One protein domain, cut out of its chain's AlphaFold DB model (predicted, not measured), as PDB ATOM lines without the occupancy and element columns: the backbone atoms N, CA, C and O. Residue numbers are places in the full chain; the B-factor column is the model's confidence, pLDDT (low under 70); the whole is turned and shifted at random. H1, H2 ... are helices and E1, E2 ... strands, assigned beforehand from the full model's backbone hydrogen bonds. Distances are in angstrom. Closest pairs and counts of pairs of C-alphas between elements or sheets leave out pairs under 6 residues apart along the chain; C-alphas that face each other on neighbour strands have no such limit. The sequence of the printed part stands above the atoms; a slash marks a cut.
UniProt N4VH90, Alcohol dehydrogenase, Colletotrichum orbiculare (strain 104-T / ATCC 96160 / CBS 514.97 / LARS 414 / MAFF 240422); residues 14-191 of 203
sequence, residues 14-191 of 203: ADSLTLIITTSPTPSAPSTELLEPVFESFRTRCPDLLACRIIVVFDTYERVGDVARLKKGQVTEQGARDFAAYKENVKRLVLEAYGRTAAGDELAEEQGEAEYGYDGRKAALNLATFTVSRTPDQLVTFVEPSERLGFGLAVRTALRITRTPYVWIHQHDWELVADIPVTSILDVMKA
ATOM      1  N   ALA A  14      -3.717  24.455  33.383       90.25
ATOM      2  CA  ALA A  14      -4.403  23.859  32.237       90.25
ATOM      3  C   ALA A  14      -5.477  22.820  32.585       90.25
ATOM      4  O   ALA A  14      -6.502  22.784  31.912       90.25
ATOM      5  N   ASP A  15      -5.271  21.979  33.602       92.56
ATOM      6  CA  ASP A  15      -6.215  20.937  34.034       92.56
ATOM      7  C   ASP A  15      -7.307  21.458  34.970       92.56
ATOM      8  O   ASP A  15      -8.332  20.805  35.153       92.56
ATOM      9  N   SER A  16      -7.125  22.653  35.536       94.12
ATOM     10  CA  SER A  16      -8.107  23.293  36.416       94.12
ATOM     11  C   SER A  16      -8.946  24.353  35.704       94.12
ATOM     12  O   SER A  16     -10.123  24.498  36.027       94.12
ATOM     13  N   LEU A  17      -8.366  25.086  34.751       96.88
ATOM     14  CA  LEU A  17      -8.960  26.283  34.164       96.88
ATOM     15  C   LEU A  17      -8.860  26.284  32.634       96.88
ATOM     16  O   LEU A  17      -7.795  26.043  32.063       96.88
ATOM     17  N   THR A  18      -9.974  26.622  31.982       98.06
ATOM     18  CA  THR A  18     -10.023  26.940  30.548       98.06
ATOM     19  C   THR A  18     -10.338  28.421  30.355       98.06
ATOM     20  O   THR A  18     -11.359  28.918  30.833       98.06
ATOM     21  N   LEU A  19      -9.476  29.124  29.631       98.38
ATOM     22  CA  LEU A  19      -9.694  30.477  29.135       98.38
ATOM     23  C   LEU A  19     -10.617  30.425  27.909       98.38
ATOM     24  O   LEU A  19     -10.326  29.744  26.931       98.38
ATOM     25  N   ILE A  20     -11.724  31.159  27.941       98.62
ATOM     26  CA  ILE A  20     -12.661  31.279  26.824       98.62
ATOM     27  C   ILE A  20     -12.649  32.725  26.344       98.62
ATOM     28  O   ILE A  20     -13.008  33.631  27.096       98.62
ATOM     29  N   ILE A  21     -12.289  32.931  25.081       98.31
ATOM     30  CA  ILE A  21     -12.390  34.226  24.407       98.31
ATOM     31  C   ILE A  21     -13.417  34.101  23.290       98.31
ATOM     32  O   ILE A  21     -13.371  33.172  22.486       98.31
ATOM     33  N   THR A  22     -14.342  35.049  23.208       97.00
ATOM     34  CA  THR A  22     -15.254  35.158  22.066       97.00
ATOM     35  C   THR A  22     -14.920  36.413  21.273       97.00
ATOM     36  O   THR A  22     -14.768  37.503  21.827       97.00
ATOM     37  N   THR A  23     -14.790  36.268  19.960       97.12
ATOM     38  CA  THR A  23     -14.597  37.377  19.025       97.12
ATOM     39  C   THR A  23     -15.560  37.257  17.852       97.12
ATOM     40  O   THR A  23     -16.129  36.197  17.613       97.12
ATOM     41  N   SER A  24     -15.788  38.355  17.145       95.81
ATOM     42  CA  SER A  24     -16.765  38.467  16.058       95.81
ATOM     43  C   SER A  24     -16.254  39.457  15.007       95.81
ATOM     44  O   SER A  24     -15.203  40.055  15.230       95.81
ATOM     45  N   PRO A  25     -16.953  39.692  13.885       96.69
ATOM     46  CA  PRO A  25     -16.576  40.758  12.964       96.69
ATOM     47  C   PRO A  25     -16.453  42.115  13.673       96.69
ATOM     48  O   PRO A  25     -17.420  42.622  14.246       96.69
ATOM     49  N   THR A  26     -15.266  42.714  13.603       94.75
ATOM     50  CA  THR A  26     -14.935  44.023  14.182       94.75
ATOM     51  C   THR A  26     -14.616  45.029  13.072       94.75
ATOM     52  O   THR A  26     -14.257  44.628  11.964       94.75
ATOM     53  N   PRO A  27     -14.713  46.348  13.334       95.12
ATOM     54  CA  PRO A  27     -14.291  47.367  12.369       95.12
ATOM     55  C   PRO A  27     -12.805  47.290  11.997       95.12
ATOM     56  O   PRO A  27     -12.422  47.781  10.942       95.12
ATOM     57  N   SER A  28     -11.990  46.709  12.878       95.62
ATOM     58  CA  SER A  28     -10.546  46.577  12.719       95.62
ATOM     59  C   SER A  28     -10.122  45.358  11.905       95.62
ATOM     60  O   SER A  28      -8.965  45.289  11.496       95.62
ATOM     61  N   ALA A  29     -11.025  44.408  11.634       96.31
ATOM     62  CA  ALA A  29     -10.722  43.262  10.784       96.31
ATOM     63  C   ALA A  29     -10.142  43.745   9.433       96.31
ATOM     64  O   ALA A  29     -10.696  44.672   8.839       96.31
ATOM     65  N   PRO A  30      -9.034  43.157   8.937       97.69
ATOM     66  CA  PRO A  30      -8.419  41.896   9.368       97.69
ATOM     67  C   PRO A  30      -7.378  41.996  10.504       97.69
ATOM     68  O   PRO A  30      -6.756  40.984  10.836       97.69
ATOM     69  N   SER A  31      -7.154  43.185  11.071       97.88
ATOM     70  CA  SER A  31      -6.181  43.436  12.145       97.88
ATOM     71  C   SER A  31      -6.552  42.724  13.448       97.88
ATOM     72  O   SER A  31      -7.722  42.641  13.820       97.88
ATOM     73  N   THR A  32      -5.535  42.265  14.176       97.94
ATOM     74  CA  THR A  32      -5.635  41.660  15.511       97.94
ATOM     75  C   THR A  32      -5.485  42.659  16.659       97.94
ATOM     76  O   THR A  32      -5.436  42.246  17.816       97.94
ATOM     77  N   GLU A  33      -5.506  43.962  16.368       96.62
ATOM     78  CA  GLU A  33      -5.230  45.060  17.313       96.62
ATOM     79  C   GLU A  33      -6.070  45.083  18.601       96.62
ATOM     80  O   GLU A  33      -5.670  45.721  19.565       96.62
ATOM     81  N   LEU A  34      -7.226  44.408  18.648       96.06
ATOM     82  CA  LEU A  34      -8.011  44.282  19.885       96.06
ATOM     83  C   LEU A  34      -7.465  43.185  20.808       96.06
ATOM     84  O   LEU A  34      -7.456  43.348  22.023       96.06
ATOM     85  N   LEU A  35      -6.982  42.081  20.234       97.88
ATOM     86  CA  LEU A  35      -6.493  40.923  20.983       97.88
ATOM     87  C   LEU A  35      -5.013  41.040  21.339       97.88
ATOM     88  O   LEU A  35      -4.599  40.509  22.366       97.88
ATOM     89  N   GLU A  36      -4.205  41.722  20.529       98.06
ATOM     90  CA  GLU A  36      -2.777  41.906  20.816       98.06
ATOM     91  C   GLU A  36      -2.528  42.526  22.205       98.06
ATOM     92  O   GLU A  36      -1.768  41.928  22.977       98.06
ATOM     93  N   PRO A  37      -3.198  43.632  22.597       98.19
ATOM     94  CA  PRO A  37      -3.045  44.198  23.935       98.19
ATOM     95  C   PRO A  37      -3.568  43.266  25.031       98.19
ATOM     96  O   PRO A  37      -2.975  43.186  26.103       98.19
ATOM     97  N   VAL A  38      -4.629  42.496  24.761       98.12
ATOM     98  CA  VAL A  38      -5.151  41.494  25.703       98.12
ATOM     99  C   VAL A  38      -4.087  40.439  26.009       98.12
ATOM    100  O   VAL A  38      -3.748  40.229  27.175       98.12
ATOM    101  N   PHE A  39      -3.487  39.826  24.985       98.19
ATOM    102  CA  PHE A  39      -2.429  38.828  25.169       98.19
ATOM    103  C   PHE A  39      -1.152  39.420  25.790       98.19
ATOM    104  O   PHE A  39      -0.491  38.743  26.579       98.19
ATOM    105  N   GLU A  40      -0.802  40.675  25.489       98.19
ATOM    106  CA  GLU A  40       0.286  41.388  26.177       98.19
ATOM    107  C   GLU A  40      -0.029  41.604  27.665       98.19
ATOM    108  O   GLU A  40       0.811  41.362  28.535       98.19
ATOM    109  N   SER A  41      -1.265  41.992  27.982       98.38
ATOM    110  CA  SER A  41      -1.706  42.162  29.363       98.38
ATOM    111  C   SER A  41      -1.682  40.835  30.127       98.38
ATOM    112  O   SER A  41      -1.258  40.805  31.276       98.38
ATOM    113  N   PHE A  42      -2.006  39.701  29.493       98.12
ATOM    114  CA  PHE A  42      -1.831  38.384  30.113       98.12
ATOM    115  C   PHE A  42      -0.360  38.097  30.415       98.12
ATOM    116  O   PHE A  42      -0.034  37.743  31.546       98.12
ATOM    117  N   ARG A  43       0.547  38.328  29.456       97.25
ATOM    118  CA  ARG A  43       1.994  38.127  29.659       97.25
ATOM    119  C   ARG A  43       2.559  38.963  30.805       97.25
ATOM    120  O   ARG A  43       3.465  38.505  31.495       97.25
ATOM    121  N   THR A  44       2.040  40.169  31.011       97.81
ATOM    122  CA  THR A  44       2.572  41.109  32.008       97.81
ATOM    123  C   THR A  44       1.851  41.061  33.355       97.81
ATOM    124  O   THR A  44       2.468  41.384  34.367       97.81
ATOM    125  N   ARG A  45       0.576  40.654  33.392       97.88
ATOM    126  CA  ARG A  45      -0.297  40.747  34.580       97.88
ATOM    127  C   ARG A  45      -0.820  39.413  35.098       97.88
ATOM    128  O   ARG A  45      -1.185  39.318  36.268       97.88
ATOM    129  N   CYS A  46      -0.914  38.394  34.246       97.19
ATOM    130  CA  CYS A  46      -1.399  37.072  34.639       97.19
ATOM    131  C   CYS A  46      -0.883  35.969  33.690       97.19
ATOM    132  O   CYS A  46      -1.663  35.415  32.907       97.19
ATOM    133  N   PRO A  47       0.424  35.634  33.731       95.69
ATOM    134  CA  PRO A  47       1.012  34.636  32.830       95.69
ATOM    135  C   PRO A  47       0.357  33.255  32.941       95.69
ATOM    136  O   PRO A  47       0.302  32.515  31.962       95.69
ATOM    137  N   ASP A  48      -0.192  32.937  34.115       95.25
ATOM    138  CA  ASP A  48      -0.951  31.717  34.393       95.25
ATOM    139  C   ASP A  48      -2.112  31.497  33.401       95.25
ATOM    140  O   ASP A  48      -2.400  30.355  33.040       95.25
ATOM    141  N   LEU A  49      -2.747  32.563  32.886       96.12
ATOM    142  CA  LEU A  49      -3.802  32.447  31.866       96.12
ATOM    143  C   LEU A  49      -3.288  31.905  30.525       96.12
ATOM    144  O   LEU A  49      -4.053  31.281  29.797       96.12
ATOM    145  N   LEU A  50      -2.005  32.098  30.207       95.50
ATOM    146  CA  LEU A  50      -1.359  31.541  29.009       95.50
ATOM    147  C   LEU A  50      -0.822  30.123  29.227       95.50
ATOM    148  O   LEU A  50      -0.395  29.469  28.281       95.50
ATOM    149  N   ALA A  51      -0.857  29.636  30.468       94.00
ATOM    150  CA  ALA A  51      -0.602  28.241  30.805       94.00
ATOM    151  C   ALA A  51      -1.899  27.416  30.907       94.00
ATOM    152  O   ALA A  51      -1.837  26.214  31.168       94.00
ATOM    153  N   CYS A  52      -3.070  28.040  30.736       95.50
ATOM    154  CA  CYS A  52      -4.372  27.375  30.736       95.50
ATOM    155  C   CYS A  52      -4.689  26.745  29.374       95.50
ATOM    156  O   CYS A  52      -4.057  27.058  28.375       95.50
ATOM    157  N   ARG A  53      -5.725  25.903  29.293       96.44
ATOM    158  CA  ARG A  53      -6.332  25.604  27.983       96.44
ATOM    159  C   ARG A  53      -7.052  26.847  27.472       96.44
ATOM    160  O   ARG A  53      -7.641  27.564  28.278       96.44
ATOM    161  N   ILE A  54      -7.059  27.081  26.163       98.00
ATOM    162  CA  ILE A  54      -7.804  28.179  25.543       98.00
ATOM    163  C   ILE A  54      -8.801  27.679  24.502       98.00
ATOM    164  O   ILE A  54      -8.487  26.838  23.657       98.00
ATOM    165  N   ILE A  55     -10.002  28.251  24.546       98.50
ATOM    166  CA  ILE A  55     -11.008  28.152  23.496       98.50
ATOM    167  C   ILE A  55     -11.269  29.556  22.952       98.50
ATOM    168  O   ILE A  55     -11.700  30.441  23.692       98.50
ATOM    169  N   VAL A  56     -11.049  29.752  21.654       98.56
ATOM    170  CA  VAL A  56     -11.416  30.987  20.953       98.56
ATOM    171  C   VAL A  56     -12.597  30.713  20.034       98.56
ATOM    172  O   VAL A  56     -12.503  29.896  19.119       98.56
ATOM    173  N   VAL A  57     -13.717  31.393  20.271       98.38
ATOM    174  CA  VAL A  57     -14.931  31.274  19.453       98.38
ATOM    175  C   VAL A  57     -15.036  32.467  18.510       98.38
ATOM    176  O   VAL A  57     -15.062  33.610  18.965       98.38
ATOM    177  N   PHE A  58     -15.143  32.203  17.210       98.06
ATOM    178  CA  PHE A  58     -15.347  33.204  16.165       98.06
ATOM    179  C   PHE A  58     -16.844  33.354  15.837       98.06
ATOM    180  O   PHE A  58     -17.321  32.842  14.827       98.06
ATOM    181  N   ASP A  59     -17.599  34.044  16.692       95.19
ATOM    182  CA  ASP A  59     -19.033  34.302  16.507       95.19
ATOM    183  C   ASP A  59     -19.277  35.149  15.244       95.19
ATOM    184  O   ASP A  59     -18.951  36.335  15.188       95.19
ATOM    185  N   THR A  60     -19.792  34.512  14.194       94.94
ATOM    186  CA  THR A  60     -19.828  35.064  12.832       94.94
ATOM    187  C   THR A  60     -20.933  36.121  12.633       94.94
ATOM    188  O   THR A  60     -21.531  36.641  13.575       94.94
ATOM    189  N   TYR A  61     -21.197  36.505  11.386       94.88
ATOM    190  CA  TYR A  61     -22.280  37.408  10.996       94.88
ATOM    191  C   TYR A  61     -23.512  36.646  10.485       94.88
ATOM    192  O   TYR A  61     -23.442  35.491  10.085       94.88
ATOM    193  N   GLU A  62     -24.663  37.312  10.498       92.38
ATOM    194  CA  GLU A  62     -25.947  36.763  10.045       92.38
ATOM    195  C   GLU A  62     -26.134  36.934   8.532       92.38
ATOM    196  O   GLU A  62     -26.672  36.060   7.859       92.38
ATOM    197  N   ARG A  63     -25.715  38.079   7.977       93.69
ATOM    198  CA  ARG A  63     -25.899  38.375   6.549       93.69
ATOM    199  C   ARG A  63     -24.866  39.343   5.988       93.69
ATOM    200  O   ARG A  63     -24.280  40.148   6.713       93.69
ATOM    201  N   VAL A  64     -24.720  39.309   4.667       96.25
ATOM    202  CA  VAL A  64     -23.940  40.275   3.886       96.25
ATOM    203  C   VAL A  64     -24.895  41.295   3.261       96.25
ATOM    204  O   VAL A  64     -25.946  40.921   2.745       96.25
ATOM    205  N   GLY A  65     -24.562  42.583   3.323       95.31
ATOM    206  CA  GLY A  65     -25.329  43.650   2.677       95.31
ATOM    207  C   GLY A  65     -24.469  44.866   2.339       95.31
ATOM    208  O   GLY A  65     -23.280  44.891   2.637       95.31
ATOM    209  N   ASP A  66     -25.073  45.901   1.758       94.88
ATOM    210  CA  ASP A  66     -24.323  47.037   1.189       94.88
ATOM    211  C   ASP A  66     -23.601  47.899   2.236       94.88
ATOM    212  O   ASP A  66     -22.595  48.543   1.949       94.88
ATOM    213  N   VAL A  67     -24.115  47.923   3.470       93.69
ATOM    214  CA  VAL A  67     -23.583  48.733   4.575       93.69
ATOM    215  C   VAL A  67     -23.335  47.858   5.795       93.69
ATOM    216  O   VAL A  67     -24.190  47.052   6.173       93.69
ATOM    217  N   ALA A  68     -22.199  48.061   6.463       93.44
ATOM    218  CA  ALA A  68     -21.880  47.371   7.705       93.44
ATOM    219  C   ALA A  68     -22.828  47.801   8.841       93.44
ATOM    220  O   ALA A  68     -22.981  48.985   9.148       93.44
ATOM    221  N   ARG A  69     -23.457  46.824   9.500       94.06
ATOM    222  CA  ARG A  69     -24.233  46.998  10.738       94.06
ATOM    223  C   ARG A  69     -23.893  45.851  11.691       94.06
ATOM    224  O   ARG A  69     -24.731  44.991  11.952       94.06
ATOM    225  N   LEU A  70     -22.668  45.858  12.217       90.88
ATOM    226  CA  LEU A  70     -22.095  44.754  13.005       90.88
ATOM    227  C   LEU A  70     -22.963  44.364  14.212       90.88
ATOM    228  O   LEU A  70     -23.275  43.194  14.404       90.88
ATOM    229  N   LYS A  71     -23.494  45.352  14.950       87.69
ATOM    230  CA  LYS A  71     -24.427  45.118  16.074       87.69
ATOM    231  C   LYS A  71     -25.731  44.409  15.671       87.69
ATOM    232  O   LYS A  71     -26.419  43.873  16.529       87.69
ATOM    233  N   LYS A  72     -26.084  44.427  14.382       88.38
ATOM    234  CA  LYS A  72     -27.245  43.739  13.793       88.38
ATOM    235  C   LYS A  72     -26.837  42.523  12.950       88.38
ATOM    236  O   LYS A  72     -27.604  42.129  12.076       88.38
ATOM    237  N   GLY A  73     -25.621  42.006  13.139       91.50
ATOM    238  CA  GLY A  73     -25.122  40.828  12.431       91.50
ATOM    239  C   GLY A  73     -24.903  41.028  10.931       91.50
ATOM    240  O   GLY A  73     -24.902  40.048  10.199       91.50
ATOM    241  N   GLN A  74     -24.747  42.262  10.444       95.62
ATOM    242  CA  GLN A  74     -24.578  42.523   9.011       95.62
ATOM    243  C   GLN A  74     -23.180  43.056   8.696       95.62
ATOM    244  O   GLN A  74     -22.775  44.089   9.239       95.62
ATOM    245  N   VAL A  75     -22.489  42.395   7.771       97.25
ATOM    246  CA  VAL A  75     -21.196  42.820   7.208       97.25
ATOM    247  C   VAL A  75     -21.352  43.217   5.740       97.25
ATOM    248  O   VAL A  75     -22.371  42.920   5.120       97.25
ATOM    249  N   THR A  76     -20.354  43.896   5.179       98.06
ATOM    250  CA  THR A  76     -20.231  44.065   3.723       98.06
ATOM    251  C   THR A  76     -19.508  42.873   3.106       98.06
ATOM    252  O   THR A  76     -18.919  42.066   3.820       98.06
ATOM    253  N   GLU A  77     -19.510  42.757   1.777       97.62
ATOM    254  CA  GLU A  77     -18.722  41.726   1.085       97.62
ATOM    255  C   GLU A  77     -17.221  41.860   1.388       97.62
ATOM    256  O   GLU A  77     -16.520  40.867   1.582       97.62
ATOM    257  N   GLN A  78     -16.724  43.095   1.486       97.56
ATOM    258  CA  GLN A  78     -15.361  43.339   1.950       97.56
ATOM    259  C   GLN A  78     -15.189  42.913   3.413       97.56
ATOM    260  O   GLN A  78     -14.282  42.146   3.701       97.56
ATOM    261  N   GLY A  79     -16.114  43.283   4.303       97.38
ATOM    262  CA  GLY A  79     -16.058  42.885   5.712       97.38
ATOM    263  C   GLY A  79     -16.108  41.367   5.932       97.38
ATOM    264  O   GLY A  79     -15.484  40.864   6.858       97.38
ATOM    265  N   ALA A  80     -16.799  40.617   5.070       97.56
ATOM    266  CA  ALA A  80     -16.775  39.154   5.087       97.56
ATOM    267  C   ALA A  80     -15.383  38.597   4.735       97.56
ATOM    268  O   ALA A  80     -14.895  37.687   5.406       97.56
ATOM    269  N   ARG A  81     -14.722  39.171   3.719       98.06
ATOM    270  CA  ARG A  81     -13.340  38.824   3.345       98.06
ATOM    271  C   ARG A  81     -12.347  39.198   4.443       98.06
ATOM    272  O   ARG A  81     -11.492  38.388   4.795       98.06
ATOM    273  N   ASP A  82     -12.507  40.381   5.026       98.31
ATOM    274  CA  ASP A  82     -11.668  40.865   6.119       98.31
ATOM    275  C   ASP A  82     -11.830  39.995   7.368       98.31
ATOM    276  O   ASP A  82     -10.842  39.664   8.017       98.31
ATOM    277  N   PHE A  83     -13.050  39.547   7.681       98.00
ATOM    278  CA  PHE A  83     -13.283  38.633   8.796       98.00
ATOM    279  C   PHE A  83     -12.675  37.246   8.553       98.00
ATOM    280  O   PHE A  83     -12.119  36.654   9.473       98.00
ATOM    281  N   ALA A  84     -12.713  36.729   7.321       97.75
ATOM    282  CA  ALA A  84     -12.025  35.480   6.993       97.75
ATOM    283  C   ALA A  84     -10.510  35.587   7.244       97.75
ATOM    284  O   ALA A  84      -9.936  34.717   7.894       97.75
ATOM    285  N   ALA A  85      -9.881  36.684   6.811       98.12
ATOM    286  CA  ALA A  85      -8.468  36.947   7.082       98.12
ATOM    287  C   ALA A  85      -8.185  37.201   8.577       98.12
ATOM    288  O   ALA A  85      -7.172  36.737   9.098       98.12
ATOM    289  N   TYR A  86      -9.096  37.879   9.283       98.38
ATOM    290  CA  TYR A  86      -9.017  38.093  10.727       98.38
ATOM    291  C   TYR A  86      -8.935  36.774  11.496       98.38
ATOM    292  O   TYR A  86      -8.065  36.637  12.351       98.38
ATOM    293  N   LYS A  87      -9.781  35.784  11.175       97.94
ATOM    294  CA  LYS A  87      -9.749  34.466  11.835       97.94
ATOM    295  C   LYS A  87      -8.367  33.825  11.746       97.94
ATOM    296  O   LYS A  87      -7.833  33.382  12.757       97.94
ATOM    297  N   GLU A  88      -7.759  33.841  10.564       97.25
ATOM    298  CA  GLU A  88      -6.423  33.275  10.350       97.25
ATOM    299  C   GLU A  88      -5.326  34.063  11.080       97.25
ATOM    300  O   GLU A  88      -4.403  33.473  11.647       97.25
ATOM    301  N   ASN A  89      -5.439  35.392  11.138       97.88
ATOM    302  CA  ASN A  89      -4.518  36.223  11.913       97.88
ATOM    303  C   ASN A  89      -4.645  35.972  13.422       97.88
ATOM    304  O   ASN A  89      -3.628  35.833  14.099       97.88
ATOM    305  N   VAL A  90      -5.867  35.838  13.946       97.81
ATOM    306  CA  VAL A  90      -6.113  35.491  15.355       97.81
ATOM    307  C   VAL A  90      -5.588  34.098  15.674       97.81
ATOM    308  O   VAL A  90      -4.932  33.929  16.697       97.81
ATOM    309  N   LYS A  91      -5.829  33.100  14.811       97.31
ATOM    310  CA  LYS A  91      -5.276  31.750  14.995       97.31
ATOM    311  C   LYS A  91      -3.757  31.796  15.140       97.31
ATOM    312  O   LYS A  91      -3.219  31.192  16.063       97.31
ATOM    313  N   ARG A  92      -3.075  32.561  14.279       96.62
ATOM    314  CA  ARG A  92      -1.622  32.762  14.351       96.62
ATOM    315  C   ARG A  92      -1.199  33.427  15.664       96.62
ATOM    316  O   ARG A  92      -0.350  32.869  16.348       96.62
ATOM    317  N   LEU A  93      -1.834  34.541  16.040       97.19
ATOM    318  CA  LEU A  93      -1.559  35.258  17.292       97.19
ATOM    319  C   LEU A  93      -1.699  34.344  18.518       97.19
ATOM    320  O   LEU A  93      -0.839  34.333  19.396       97.19
ATOM    321  N   VAL A  94      -2.783  33.568  18.579       97.00
ATOM    322  CA  VAL A  94      -3.061  32.661  19.698       97.00
ATOM    323  C   VAL A  94      -2.028  31.539  19.742       97.00
ATOM    324  O   VAL A  94      -1.483  31.266  20.804       97.00
ATOM    325  N   LEU A  95      -1.715  30.905  18.610       95.81
ATOM    326  CA  LEU A  95      -0.688  29.860  18.570       95.81
ATOM    327  C   LEU A  95       0.678  30.407  19.013       95.81
ATOM    328  O   LEU A  95       1.330  29.799  19.861       95.81
ATOM    329  N   GLU A  96       1.078  31.584  18.531       94.75
ATOM    330  CA  GLU A  96       2.327  32.241  18.935       94.75
ATOM    331  C   GLU A  96       2.365  32.548  20.439       94.75
ATOM    332  O   GLU A  96       3.369  32.268  21.097       94.75
ATOM    333  N   ALA A  97       1.260  33.038  21.016       95.19
ATOM    334  CA  ALA A  97       1.148  33.291  22.456       95.19
ATOM    335  C   ALA A  97       1.323  32.018  23.307       95.19
ATOM    336  O   ALA A  97       1.744  32.101  24.459       95.19
ATOM    337  N   TYR A  98       1.046  30.852  22.724       93.31
ATOM    338  CA  TYR A  98       1.208  29.529  23.329       93.31
ATOM    339  C   TYR A  98       2.525  28.837  22.929       93.31
ATOM    340  O   TYR A  98       2.700  27.637  23.156       93.31
ATOM    341  N   GLY A  99       3.474  29.574  22.335       90.19
ATOM    342  CA  GLY A  99       4.777  29.048  21.920       90.19
ATOM    343  C   GLY A  99       4.692  28.029  20.778       90.19
ATOM    344  O   GLY A  99       5.556  27.160  20.655       90.19
ATOM    345  N   ARG A 100       3.629  28.102  19.975       84.19
ATOM    346  CA  ARG A 100       3.335  27.220  18.839       84.19
ATOM    347  C   ARG A 100       3.541  27.984  17.533       84.19
ATOM    348  O   ARG A 100       3.527  29.212  17.504       84.19
ATOM    349  N   THR A 101       3.719  27.258  16.431       72.31
ATOM    350  CA  THR A 101       3.786  27.873  15.094       72.31
ATOM    351  C   THR A 101       2.689  27.295  14.216       72.31
ATOM    352  O   THR A 101       2.521  26.082  14.154       72.31
ATOM    353  N   ALA A 102       1.972  28.155  13.487       59.91
ATOM    354  CA  ALA A 102       0.882  27.734  12.600       59.91
ATOM    355  C   ALA A 102       1.318  26.754  11.489       59.91
ATOM    356  O   ALA A 102       0.481  26.076  10.911       59.91
ATOM    357  N   ALA A 103       2.620  26.677  11.186       55.91
ATOM    358  CA  ALA A 103       3.186  25.733  10.221       55.91
ATOM    359  C   ALA A 103       3.633  24.393  10.847       55.91
ATOM    360  O   ALA A 103       3.904  23.451  10.106       55.91
ATOM    361  N   GLY A 104       3.769  24.322  12.176       53.47
ATOM    362  CA  GLY A 104       4.293  23.157  12.895       53.47
ATOM    363  C   GLY A 104       3.221  22.247  13.494       53.47
ATOM    364  O   GLY A 104       3.488  21.065  13.694       53.47
ATOM    365  N   ASP A 105       2.021  22.775  13.742       63.22
ATOM    366  CA  ASP A 105       0.920  22.037  14.360       63.22
ATOM    367  C   ASP A 105      -0.222  21.838  13.358       63.22
ATOM    368  O   ASP A 105      -0.973  22.764  13.051       63.22
ATOM    369  N   GLU A 106      -0.364  20.613  12.847       80.06
ATOM    370  CA  GLU A 106      -1.548  20.215  12.085       80.06
ATOM    371  C   GLU A 106      -2.755  20.211  13.037       80.06
ATOM    372  O   GLU A 106      -2.819  19.427  13.988       80.06
ATOM    373  N   LEU A 107      -3.685  21.148  12.832       88.44
ATOM    374  CA  LEU A 107      -4.891  21.242  13.649       88.44
ATOM    375  C   LEU A 107      -5.854  20.120  13.255       88.44
ATOM    376  O   LEU A 107      -6.266  20.021  12.101       88.44
ATOM    377  N   ALA A 108      -6.251  19.302  14.227       90.31
ATOM    378  CA  ALA A 108      -7.307  18.325  14.024       90.31
ATOM    379  C   ALA A 108      -8.655  19.048  13.914       90.31
ATOM    380  O   ALA A 108      -8.986  19.864  14.781       90.31
ATOM    381  N   GLU A 109      -9.424  18.732  12.873       91.56
ATOM    382  CA  GLU A 109     -10.753  19.296  12.642       91.56
ATOM    383  C   GLU A 109     -11.868  18.305  12.977       91.56
ATOM    384  O   GLU A 109     -11.811  17.123  12.636       91.56
ATOM    385  N   GLU A 110     -12.919  18.806  13.617       92.00
ATOM    386  CA  GLU A 110     -14.155  18.075  13.887       92.00
ATOM    387  C   GLU A 110     -15.367  19.000  13.719       92.00
ATOM    388  O   GLU A 110     -15.253  20.225  13.776       92.00
ATOM    389  N   GLN A 111     -16.545  18.411  13.517       91.25
ATOM    390  CA  GLN A 111     -17.812  19.141  13.468       91.25
ATOM    391  C   GLN A 111     -18.633  18.882  14.731       91.25
ATOM    392  O   GLN A 111     -18.584  17.793  15.305       91.25
ATOM    393  N   GLY A 112     -19.422  19.873  15.130       86.94
ATOM    394  CA  GLY A 112     -20.374  19.768  16.228       86.94
ATOM    395  C   GLY A 112     -21.636  20.594  15.992       86.94
ATOM    396  O   GLY A 112     -21.778  21.282  14.980       86.94
ATOM    397  N   GLU A 113     -22.560  20.520  16.948       86.44
ATOM    398  CA  GLU A 113     -23.842  21.226  16.914       86.44
ATOM    399  C   GLU A 113     -23.971  22.179  18.108       86.44
ATOM    400  O   GLU A 113     -23.877  21.786  19.277       86.44
ATOM    401  N   ALA A 114     -24.176  23.458  17.810       80.44
ATOM    402  CA  ALA A 114     -24.457  24.509  18.774       80.44
ATOM    403  C   ALA A 114     -25.957  24.774  18.839       80.44
ATOM    404  O   ALA A 114     -26.682  24.642  17.852       80.44
ATOM    405  N   GLU A 115     -26.414  25.215  20.008       79.44
ATOM    406  CA  GLU A 115     -27.747  25.794  20.096       79.44
ATOM    407  C   GLU A 115     -27.785  27.147  19.407       79.44
ATOM    408  O   GLU A 115     -26.898  27.983  19.584       79.44
ATOM    409  N   TYR A 116     -28.856  27.353  18.658       71.94
ATOM    410  CA  TYR A 116     -29.145  28.589  17.968       71.94
ATOM    411  C   TYR A 116     -30.326  29.297  18.632       71.94
ATOM    412  O   TYR A 116     -31.206  28.661  19.219       71.94
ATOM    413  N   GLY A 117     -30.342  30.629  18.580       61.28
ATOM    414  CA  GLY A 117     -31.456  31.410  19.111       61.28
ATOM    415  C   GLY A 117     -32.771  31.047  18.414       61.28
ATOM    416  O   GLY A 117     -32.772  30.644  17.254       61.28
ATOM    417  N   TYR A 118     -33.898  31.197  19.117       46.62
ATOM    418  CA  TYR A 118     -35.223  31.029  18.518       46.62
ATOM    419  C   TYR A 118     -35.429  32.080  17.421       46.62
ATOM    420  O   TYR A 118     -35.733  33.243  17.695       46.62
ATOM    421  N   ASP A 119     -35.254  31.666  16.175       48.66
ATOM    422  CA  ASP A 119     -35.750  32.361  15.003       48.66
ATOM    423  C   ASP A 119     -37.100  31.721  14.671       48.66
ATOM    424  O   ASP A 119     -37.192  30.506  14.528       48.66
ATOM    425  N   GLY A 120     -38.158  32.514  14.506       50.78
ATOM    426  CA  GLY A 120     -39.440  32.040  13.970       50.78
ATOM    427  C   GLY A 120     -39.360  31.405  12.563       50.78
ATOM    428  O   GLY A 120     -40.396  31.154  11.945       50.78
ATOM    429  N   ARG A 121     -38.161  31.159  12.020       47.88
ATOM    430  CA  ARG A 121     -37.888  30.305  10.865       47.88
ATOM    431  C   ARG A 121     -38.186  28.837  11.169       47.88
ATOM    432  O   ARG A 121     -37.874  28.278  12.209       47.88
ATOM    433  N   LYS A 122     -38.772  28.199  10.157       46.44
ATOM    434  CA  LYS A 122     -39.230  26.805  10.079       46.44
ATOM    435  C   LYS A 122     -38.100  25.751  10.126       46.44
ATOM    436  O   LYS A 122     -38.186  24.758   9.407       46.44
ATOM    437  N   ALA A 123     -37.033  25.948  10.897       48.47
ATOM    438  CA  ALA A 123     -36.061  24.890  11.153       48.47
ATOM    439  C   ALA A 123     -36.589  24.039  12.313       48.47
ATOM    440  O   ALA A 123     -36.845  24.543  13.401       48.47
ATOM    441  N   ALA A 124     -36.807  22.746  12.076       54.47
ATOM    442  CA  ALA A 124     -37.399  21.835  13.060       54.47
ATOM    443  C   ALA A 124     -36.531  21.631  14.323       54.47
ATOM    444  O   ALA A 124     -36.991  21.022  15.285       54.47
ATOM    445  N   LEU A 125     -35.295  22.141  14.325       61.41
ATOM    446  CA  LEU A 125     -34.337  22.095  15.423       61.41
ATOM    447  C   LEU A 125     -33.586  23.441  15.448       61.41
ATOM    448  O   LEU A 125     -33.044  23.850  14.425       61.41
ATOM    449  N   ASN A 126     -33.566  24.135  16.589       69.25
ATOM    450  CA  ASN A 126     -32.822  25.389  16.792       69.25
ATOM    451  C   ASN A 126     -31.312  25.101  16.921       69.25
ATOM    452  O   ASN A 126     -30.729  25.271  17.995       69.25
ATOM    453  N   LEU A 127     -30.697  24.586  15.857       80.56
ATOM    454  CA  LEU A 127     -29.312  24.123  15.842       80.56
ATOM    455  C   LEU A 127     -28.524  24.802  14.725       80.56
ATOM    456  O   LEU A 127     -29.017  24.944  13.609       80.56
ATOM    457  N   ALA A 128     -27.284  25.172  15.034       85.12
ATOM    458  CA  ALA A 128     -26.296  25.637  14.071       85.12
ATOM    459  C   ALA A 128     -25.069  24.723  14.138       85.12
ATOM    460  O   ALA A 128     -24.615  24.363  15.223       85.12
ATOM    461  N   THR A 129     -24.514  24.341  12.990       92.75
ATOM    462  CA  THR A 129     -23.264  23.569  12.964       92.75
ATOM    463  C   THR A 129     -22.079  24.455  13.337       92.75
ATOM    464  O   THR A 129     -22.087  25.657  13.068       92.75
ATOM    465  N   PHE A 130     -21.034  23.878  13.916       95.12
ATOM    466  CA  PHE A 130     -19.745  24.547  14.071       95.12
ATOM    467  C   PHE A 130     -18.597  23.612  13.718       95.12
ATOM    468  O   PHE A 130     -18.700  22.395  13.877       95.12
ATOM    469  N   THR A 131     -17.491  24.204  13.286       97.00
ATOM    470  CA  THR A 131     -16.209  23.516  13.137       97.00
ATOM    471  C   THR A 131     -15.353  23.788  14.364       97.00
ATOM    472  O   THR A 131     -15.305  24.919  14.850       97.00
ATOM    473  N   VAL A 132     -14.670  22.761  14.859       96.69
ATOM    474  CA  VAL A 132     -13.617  22.893  15.865       96.69
ATOM    475  C   VAL A 132     -12.291  22.530  15.232       96.69
ATOM    476  O   VAL A 132     -12.170  21.452  14.659       96.69
ATOM    477  N   SER A 133     -11.293  23.391  15.398       96.25
ATOM    478  CA  SER A 133      -9.905  23.104  15.036       96.25
ATOM    479  C   SER A 133      -9.067  23.119  16.310       96.25
ATOM    480  O   SER A 133      -9.062  24.119  17.032       96.25
ATOM    481  N   ARG A 134      -8.372  22.023  16.626       94.31
ATOM    482  CA  ARG A 134      -7.619  21.876  17.883       94.31
ATOM    483  C   ARG A 134      -6.192  21.399  17.655       94.31
ATOM    484  O   ARG A 134      -5.918  20.589  16.777       94.31
ATOM    485  N   THR A 135      -5.294  21.872  18.506       93.00
ATOM    486  CA  THR A 135      -3.937  21.317  18.633       93.00
ATOM    487  C   THR A 135      -3.989  19.867  19.153       93.00
ATOM    488  O   THR A 135      -4.944  19.517  19.858       93.00
ATOM    489  N   PRO A 136      -3.001  19.000  18.844       89.38
ATOM    490  CA  PRO A 136      -3.020  17.592  19.269       89.38
ATOM    491  C   PRO A 136      -3.096  17.388  20.790       89.38
ATOM    492  O   PRO A 136      -3.772  16.475  21.268       89.38
ATOM    493  N   ASP A 137      -2.442  18.260  21.556       89.12
ATOM    494  CA  ASP A 137      -2.487  18.288  23.025       89.12
ATOM    495  C   ASP A 137      -3.744  18.978  23.585       89.12
ATOM    496  O   ASP A 137      -3.997  18.950  24.792       89.12
ATOM    497  N   GLN A 138      -4.560  19.551  22.697       90.94
ATOM    498  CA  GLN A 138      -5.817  20.236  22.982       90.94
ATOM    499  C   GLN A 138      -5.647  21.457  23.890       90.94
ATOM    500  O   GLN A 138      -6.598  21.869  24.560       90.94
ATOM    501  N   LEU A 139      -4.442  22.034  23.917       93.06
ATOM    502  CA  LEU A 139      -4.158  23.244  24.679       93.06
ATOM    503  C   LEU A 139      -4.829  24.461  24.034       93.06
ATOM    504  O   LEU A 139      -5.381  25.303  24.733       93.06
ATOM    505  N   VAL A 140      -4.841  24.506  22.701       95.88
ATOM    506  CA  VAL A 140      -5.484  25.550  21.896       95.88
ATOM    507  C   VAL A 140      -6.607  24.945  21.063       95.88
ATOM    508  O   VAL A 140      -6.383  23.983  20.320       95.88
ATOM    509  N   THR A 141      -7.800  25.529  21.176       97.31
ATOM    510  CA  THR A 141      -9.010  25.150  20.440       97.31
ATOM    511  C   THR A 141      -9.660  26.383  19.808       97.31
ATOM    512  O   THR A 141      -9.869  27.398  20.470       97.31
ATOM    513  N   PHE A 142     -10.033  26.281  18.538       98.12
ATOM    514  CA  PHE A 142     -10.790  27.289  17.799       98.12
ATOM    515  C   PHE A 142     -12.176  26.751  17.468       98.12
ATOM    516  O   PHE A 142     -12.295  25.592  17.082       98.12
ATOM    517  N   VAL A 143     -13.209  27.582  17.602       98.06
ATOM    518  CA  VAL A 143     -14.595  27.224  17.279       98.06
ATOM    519  C   VAL A 143     -15.167  28.225  16.284       98.06
ATOM    520  O   VAL A 143     -15.179  29.429  16.538       98.06
ATOM    521  N   GLU A 144     -15.675  27.722  15.166       97.81
ATOM    522  CA  GLU A 144     -16.225  28.509  14.063       97.81
ATOM    523  C   GLU A 144     -17.665  28.068  13.761       97.81
ATOM    524  O   GLU A 144     -17.873  27.103  13.020       97.81
ATOM    525  N   PRO A 145     -18.683  28.727  14.343       95.62
ATOM    526  CA  PRO A 145     -20.075  28.455  14.012       95.62
ATOM    527  C   PRO A 145     -20.425  28.897  12.586       95.62
ATOM    528  O   PRO A 145     -19.942  29.919  12.093       95.62
ATOM    529  N   SER A 146     -21.313  28.143  11.932       92.50
ATOM    530  CA  SER A 146     -21.811  28.447  10.584       92.50
ATOM    531  C   SER A 146     -22.766  29.640  10.554       92.50
ATOM    532  O   SER A 146     -22.952  30.255   9.508       92.50
ATOM    533  N   GLU A 147     -23.371  29.965  11.696       91.31
ATOM    534  CA  GLU A 147     -24.305  31.073  11.864       91.31
ATOM    535  C   GLU A 147     -23.963  31.909  13.097       91.31
ATOM    536  O   GLU A 147     -23.319  31.438  14.035       91.31
ATOM    537  N   ARG A 148     -24.412  33.167  13.103       93.06
ATOM    538  CA  ARG A 148     -24.198  34.079  14.227       93.06
ATOM    539  C   ARG A 148     -24.994  33.627  15.448       93.06
ATOM    540  O   ARG A 148     -26.212  33.771  15.478       93.06
ATOM    541  N   LEU A 149     -24.297  33.179  16.484       92.06
ATOM    542  CA  LEU A 149     -24.890  32.723  17.737       92.06
ATOM    543  C   LEU A 149     -25.200  33.898  18.674       92.06
ATOM    544  O   LEU A 149     -26.200  33.898  19.393       92.06
ATOM    545  N   GLY A 150     -24.341  34.916  18.672       91.12
ATOM    546  CA  GLY A 150     -24.296  35.922  19.725       91.12
ATOM    547  C   GLY A 150     -23.470  35.455  20.928       91.12
ATOM    548  O   GLY A 150     -23.334  34.263  21.203       91.12
ATOM    549  N   PHE A 151     -22.967  36.422  21.703       91.38
ATOM    550  CA  PHE A 151     -22.017  36.202  22.802       91.38
ATOM    551  C   PHE A 151     -22.403  35.063  23.763       91.38
ATOM    552  O   PHE A 151     -21.600  34.167  24.006       91.38
ATOM    553  N   GLY A 152     -23.631  35.062  24.296       92.62
ATOM    554  CA  GLY A 152     -24.047  34.068  25.295       92.62
ATOM    555  C   GLY A 152     -24.083  32.635  24.753       92.62
ATOM    556  O   GLY A 152     -23.622  31.710  25.419       92.62
ATOM    557  N   LEU A 153     -24.583  32.445  23.528       93.38
ATOM    558  CA  LEU A 153     -24.624  31.129  22.883       93.38
ATOM    559  C   LEU A 153     -23.236  30.692  22.387       93.38
ATOM    560  O   LEU A 153     -22.920  29.503  22.446       93.38
ATOM    561  N   ALA A 154     -22.374  31.634  21.998       94.75
ATOM    562  CA  ALA A 154     -20.968  31.367  21.705       94.75
ATOM    563  C   ALA A 154     -20.214  30.864  22.950       94.75
ATOM    564  O   ALA A 154     -19.576  29.812  22.899       94.75
ATOM    565  N   VAL A 155     -20.361  31.543  24.095       96.12
ATOM    566  CA  VAL A 155     -19.810  31.081  25.383       96.12
ATOM    567  C   VAL A 155     -20.360  29.702  25.732       96.12
ATOM    568  O   VAL A 155     -19.596  28.796  26.047       96.12
ATOM    569  N   ARG A 156     -21.675  29.497  25.617       95.00
ATOM    570  CA  ARG A 156     -22.302  28.200  25.901       95.00
ATOM    571  C   ARG A 156     -21.776  27.071  25.014       95.00
ATOM    572  O   ARG A 156     -21.622  25.950  25.490       95.00
ATOM    573  N   THR A 157     -21.480  27.364  23.752       94.94
ATOM    574  CA  THR A 157     -20.856  26.408  22.830       94.94
ATOM    575  C   THR A 157     -19.459  26.017  23.317       94.94
ATOM    576  O   THR A 157     -19.161  24.829  23.403       94.94
ATOM    577  N   ALA A 158     -18.641  26.984  23.747       96.94
ATOM    578  CA  ALA A 158     -17.337  26.703  24.352       96.94
ATOM    579  C   ALA A 158     -17.444  25.903  25.665       96.94
ATOM    580  O   ALA A 158     -16.676  24.965  25.882       96.94
ATOM    581  N   LEU A 159     -18.430  26.207  26.519       96.38
ATOM    582  CA  LEU A 159     -18.658  25.467  27.767       96.38
ATOM    583  C   LEU A 159     -18.950  23.980  27.520       96.38
ATOM    584  O   LEU A 159     -18.492  23.139  28.285       96.38
ATOM    585  N   ARG A 160     -19.649  23.629  26.431       94.19
ATOM    586  CA  ARG A 160     -19.971  22.226  26.094       94.19
ATOM    587  C   ARG A 160     -18.768  21.369  25.725       94.19
ATOM    588  O   ARG A 160     -18.842  20.152  25.849       94.19
ATOM    589  N   ILE A 161     -17.693  21.991  25.254       93.12
ATOM    590  CA  ILE A 161     -16.461  21.294  24.865       93.12
ATOM    591  C   ILE A 161     -15.329  21.496  25.883       93.12
ATOM    592  O   ILE A 161     -14.245  20.935  25.720       93.12
ATOM    593  N   THR A 162     -15.580  22.284  26.931       95.44
ATOM    594  CA  THR A 162     -14.652  22.501  28.041       95.44
ATOM    595  C   THR A 162     -14.480  21.211  28.841       95.44
ATOM    596  O   THR A 162     -15.431  20.462  29.053       95.44
ATOM    597  N   ARG A 163     -13.250  20.946  29.292       91.44
ATOM    598  CA  ARG A 163     -12.902  19.741  30.071       91.44
ATOM    599  C   ARG A 163     -12.379  20.033  31.473       91.44
ATOM    600  O   ARG A 163     -12.045  19.106  32.201       91.44
ATOM    601  N   THR A 164     -12.272  21.306  31.829       95.25
ATOM    602  CA  THR A 164     -11.776  21.758  33.127       95.25
ATOM    603  C   THR A 164     -12.940  22.112  34.052       95.25
ATOM    604  O   THR A 164     -13.984  22.544  33.562       95.25
ATOM    605  N   PRO A 165     -12.778  21.969  35.379       94.31
ATOM    606  CA  PRO A 165     -13.829  22.299  36.344       94.31
ATOM    607  C   PRO A 165     -14.163  23.795  36.381       94.31
ATOM    608  O   PRO A 165     -15.311  24.157  36.623       94.31
ATOM    609  N   TYR A 166     -13.189  24.663  36.096       96.62
ATOM    610  CA  TYR A 166     -13.387  26.110  36.077       96.62
ATOM    611  C   TYR A 166     -13.141  26.695  34.693       96.62
ATOM    612  O   TYR A 166     -12.409  26.139  33.865       96.62
ATOM    613  N   VAL A 167     -13.734  27.866  34.467       97.69
ATOM    614  CA  VAL A 167     -13.581  28.650  33.242       97.69
ATOM    615  C   VAL A 167     -13.312  30.112  33.558       97.69
ATOM    616  O   VAL A 167     -13.850  30.662  34.516       97.69
ATOM    617  N   TRP A 168     -12.509  30.750  32.713       97.94
ATOM    618  CA  TRP A 168     -12.310  32.192  32.705       97.94
ATOM    619  C   TRP A 168     -12.844  32.738  31.385       97.94
ATOM    620  O   TRP A 168     -12.242  32.528  30.334       97.94
ATOM    621  N   ILE A 169     -13.988  33.416  31.418       97.81
ATOM    622  CA  ILE A 169     -14.571  34.044  30.228       97.81
ATOM    623  C   ILE A 169     -13.993  35.452  30.105       97.81
ATOM    624  O   ILE A 169     -14.134  36.261  31.020       97.81
ATOM    625  N   HIS A 170     -13.364  35.752  28.972       97.06
ATOM    626  CA  HIS A 170     -12.701  37.026  28.735       97.06
ATOM    627  C   HIS A 170     -13.172  37.677  27.432       97.06
ATOM    628  O   HIS A 170     -13.337  37.009  26.408       97.06
ATOM    629  N   GLN A 171     -13.403  38.989  27.468       92.19
ATOM    630  CA  GLN A 171     -13.764  39.755  26.276       92.19
ATOM    631  C   GLN A 171     -12.514  40.063  25.446       92.19
ATOM    632  O   GLN A 171     -11.444  40.303  25.991       92.19
ATOM    633  N   HIS A 172     -12.647  40.044  24.120       93.44
ATOM    634  CA  HIS A 172     -11.517  40.190  23.194       93.44
ATOM    635  C   HIS A 172     -10.898  41.596  23.146       93.44
ATOM    636  O   HIS A 172      -9.936  41.783  22.413       93.44
ATOM    637  N   ASP A 173     -11.468  42.573  23.853       93.62
ATOM    638  CA  ASP A 173     -11.075  43.984  23.854       93.62
ATOM    639  C   ASP A 173     -10.756  44.524  25.264       93.62
ATOM    640  O   ASP A 173     -10.694  45.738  25.456       93.62
ATOM    641  N   TRP A 174     -10.599  43.654  26.272       95.94
ATOM    642  CA  TRP A 174     -10.416  44.056  27.674       95.94
ATOM    643  C   TRP A 174      -9.028  43.709  28.207       95.94
ATOM    644  O   TRP A 174      -8.781  42.604  28.669       95.94
ATOM    645  N   GLU A 175      -8.121  44.678  28.224       97.44
ATOM    646  CA  GLU A 175      -6.806  44.494  28.842       97.44
ATOM    647  C   GLU A 175      -6.894  44.322  30.365       97.44
ATOM    648  O   GLU A 175      -7.667  44.992  31.059       97.44
ATOM    649  N   LEU A 176      -6.028  43.470  30.915       97.50
ATOM    650  CA  LEU A 176      -5.776  43.454  32.349       97.50
ATOM    651  C   LEU A 176      -5.000  44.715  32.749       97.50
ATOM    652  O   LEU A 176      -3.853  44.919  32.358       97.50
ATOM    653  N   VAL A 177      -5.613  45.546  33.590       96.94
ATOM    654  CA  VAL A 177      -4.991  46.777  34.117       96.94
ATOM    655  C   VAL A 177      -4.293  46.578  35.468       96.94
ATOM    656  O   VAL A 177      -3.665  47.501  35.987       96.94
ATOM    657  N   ALA A 178      -4.396  45.382  36.045       96.69
ATOM    658  CA  ALA A 178      -3.807  45.008  37.324       96.69
ATOM    659  C   ALA A 178      -3.417  43.527  37.323       96.69
ATOM    660  O   ALA A 178      -3.958  42.744  36.542       96.69
ATOM    661  N   ASP A 179      -2.497  43.159  38.211       97.75
ATOM    662  CA  ASP A 179      -2.058  41.775  38.373       97.75
ATOM    663  C   ASP A 179      -3.198  40.935  38.966       97.75
ATOM    664  O   ASP A 179      -3.832  41.337  39.947       97.75
ATOM    665  N   ILE A 180      -3.463  39.769  38.374       95.94
ATOM    666  CA  ILE A 180      -4.577  38.902  38.777       95.94
ATOM    667  C   ILE A 180      -4.026  37.608  39.392       95.94
ATOM    668  O   ILE A 180      -3.397  36.820  38.682       95.94
ATOM    669  N   PRO A 181      -4.283  37.331  40.685       95.38
ATOM    670  CA  PRO A 181      -3.803  36.123  41.349       95.38
ATOM    671  C   PRO A 181      -4.723  34.927  41.049       95.38
ATOM    672  O   PRO A 181      -5.403  34.417  41.941       95.38
ATOM    673  N   VAL A 182      -4.775  34.484  39.787       95.38
ATOM    674  CA  VAL A 182      -5.716  33.440  39.334       95.38
ATOM    675  C   VAL A 182      -5.546  32.126  40.099       95.38
ATOM    676  O   VAL A 182      -6.540  31.514  40.477       95.38
ATOM    677  N   THR A 183      -4.311  31.737  40.422       92.75
ATOM    678  CA  THR A 183      -4.038  30.534  41.217       92.75
ATOM    679  C   THR A 183      -4.678  30.620  42.608       92.75
ATOM    680  O   THR A 183      -5.387  29.703  43.008       92.75
ATOM    681  N   SER A 184      -4.543  31.755  43.303       93.88
ATOM    682  CA  SER A 184      -5.172  31.955  44.615       93.88
ATOM    683  C   SER A 184      -6.701  31.971  44.539       93.88
ATOM    684  O   SER A 184      -7.362  31.464  45.440       93.88
ATOM    685  N   ILE A 185      -7.272  32.540  43.470       94.56
ATOM    686  CA  ILE A 185      -8.724  32.513  43.233       94.56
ATOM    687  C   ILE A 185      -9.194  31.061  43.079       94.56
ATOM    688  O   ILE A 185     -10.145  30.652  43.741       94.56
ATOM    689  N   LEU A 186      -8.497  30.271  42.259       94.06
ATOM    690  CA  LEU A 186      -8.803  28.856  42.061       94.06
ATOM    691  C   LEU A 186      -8.655  28.047  43.352       94.06
ATOM    692  O   LEU A 186      -9.476  27.173  43.599       94.06
ATOM    693  N   ASP A 187      -7.643  28.322  44.173       92.38
ATOM    694  CA  ASP A 187      -7.449  27.633  45.452       92.38
ATOM    695  C   ASP A 187      -8.619  27.874  46.412       92.38
ATOM    696  O   ASP A 187      -9.069  26.938  47.075       92.38
ATOM    697  N   VAL A 188      -9.151  29.100  46.448       92.75
ATOM    698  CA  VAL A 188     -10.358  29.421  47.222       92.75
ATOM    699  C   VAL A 188     -11.570  28.683  46.655       92.75
ATOM    700  O   VAL A 188     -12.275  28.029  47.412       92.75
ATOM    701  N   MET A 189     -11.789  28.711  45.337       91.69
ATOM    702  CA  MET A 189     -12.915  27.995  44.713       91.69
ATOM    703  C   MET A 189     -12.859  26.483  44.992       91.69
ATOM    704  O   MET A 189     -13.849  25.890  45.408       91.69
ATOM    705  N   LYS A 190     -11.675  25.871  44.863       90.38
ATOM    706  CA  LYS A 190     -11.445  24.442  45.140       90.38
ATOM    707  C   LYS A 190     -11.689  24.064  46.595       90.38
ATOM    708  O   LYS A 190     -12.084  22.932  46.863       90.38
ATOM    709  N   ALA A 191     -11.400  24.967  47.532       88.25
ATOM    710  CA  ALA A 191     -11.651  24.726  48.948       88.25
ATOM    711  C   ALA A 191     -13.157  24.664  49.259       88.25
ATOM    712  O   ALA A 191     -13.561  23.876  50.112       88.25
TER     713      ALA A 191
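Overview. This is residues 14 to 191 of the 203 residues of the protein "Alcohol dehydrogenase" of Colletotrichum orbiculare (strain 104-T / ATCC 96160 / CBS 514.97 / LARS 414 / MAFF 240422) (UniProt N4VH90). A strongly twisted six-stranded sheet curls round helix H4 on one face, while the longest helix, H3, runs along the strands on the opposite face, making three layers, with helices on both faces of a sheet. H5 lies at one end of the domain, and residues 119 to 124, between E3 and E4, stick out. The printed part has 178 residues, with five named helices and six named strands that follow each other along the chain as E1 H1 H2 E2 H3 E3 E4 E5 H4 E6 H5; the mixed sheet runs E3 E4 E5 E2 E1 E6. The class is mixed, helices and strands; the whole is compact, with a radius of gyration of the C-alphas of 16.6 A and spans of 47 by 34 by 32 A.

Along the chain. In sheet order, the strands are E3, residues 108 to 115, 22.6 A long; E4, 127 to 134, 21.9 A; E5, 140 to 145; E2, 53 to 58; E1, 17 to 23, 19.6 A; and E6, 166 to 171. E1 begins at C-alpha 17 (-8.960, 26.283, 34.164). The helices are H3, residues 77 to 97, 30.4 A long; H4, 151 to 161, 16.0 A; H1, 35 to 45, 14.9 A; H2, 47 to 51; and H5, 182 to 191, 14.3 A, ending at C-alpha 191 (-11.651, 24.726, 48.948).

Arrangement. E3 E4 E5 form a meander, each strand the antiparallel neighbour of the one before, with hairpins E3 and E4, and E4 and E5; N 110 and O 132 are 2.9 A apart, N 133 and O 142 2.9 A. E5 and E2 are parallel, with N 141 and O 54 at 2.9 A; E2 and E1 are parallel, with N 55 and O 19 at 2.8 A; E1 and E6 are parallel, with N 20 and O 168 at 2.8 A. E1, H1 H2, E2 form a strand-helix-strand unit, two parallel neighbour strands with helices between, its crossover right-handed. Two split units, whose strands have others between them, are E2, H3, E3 and E5, H4, E6, also right-handed. H3 is over E5 and E2 at a height over the sheet of 9.9 A. The closest C-alphas of H4 and E3 are those of Thr 157 and Ala 114, 5.7 A. H1 and H3 only just touch, with 3 pairs of C-alphas within 8 A, the closest Phe 39 and Ala 97 at 7.1 A; H3 does so with residues 90 to 97 alone. H2 and H5 only just touch, with 3 such pairs, the closest Asp 48 and Val 182 at 7.1 A. H1, H2 and H5 only graze the sheet. Every O i to N i+4 pair is within hydrogen-bond range in H1, H2 and H5, against 16 of 17 in H3 and 6 of 7 in H4.

Size, cuts and confidence. The two C-alphas farthest apart are those of Asp 66 and Ala 191, 54.2 A. The printed part has no cut. The links E1 to H1, E2 to H3 and E3 to E4 are long. The mean pLDDT of the printed part is 91.3; residues 102 to 105 and 117 to 126 are under 70.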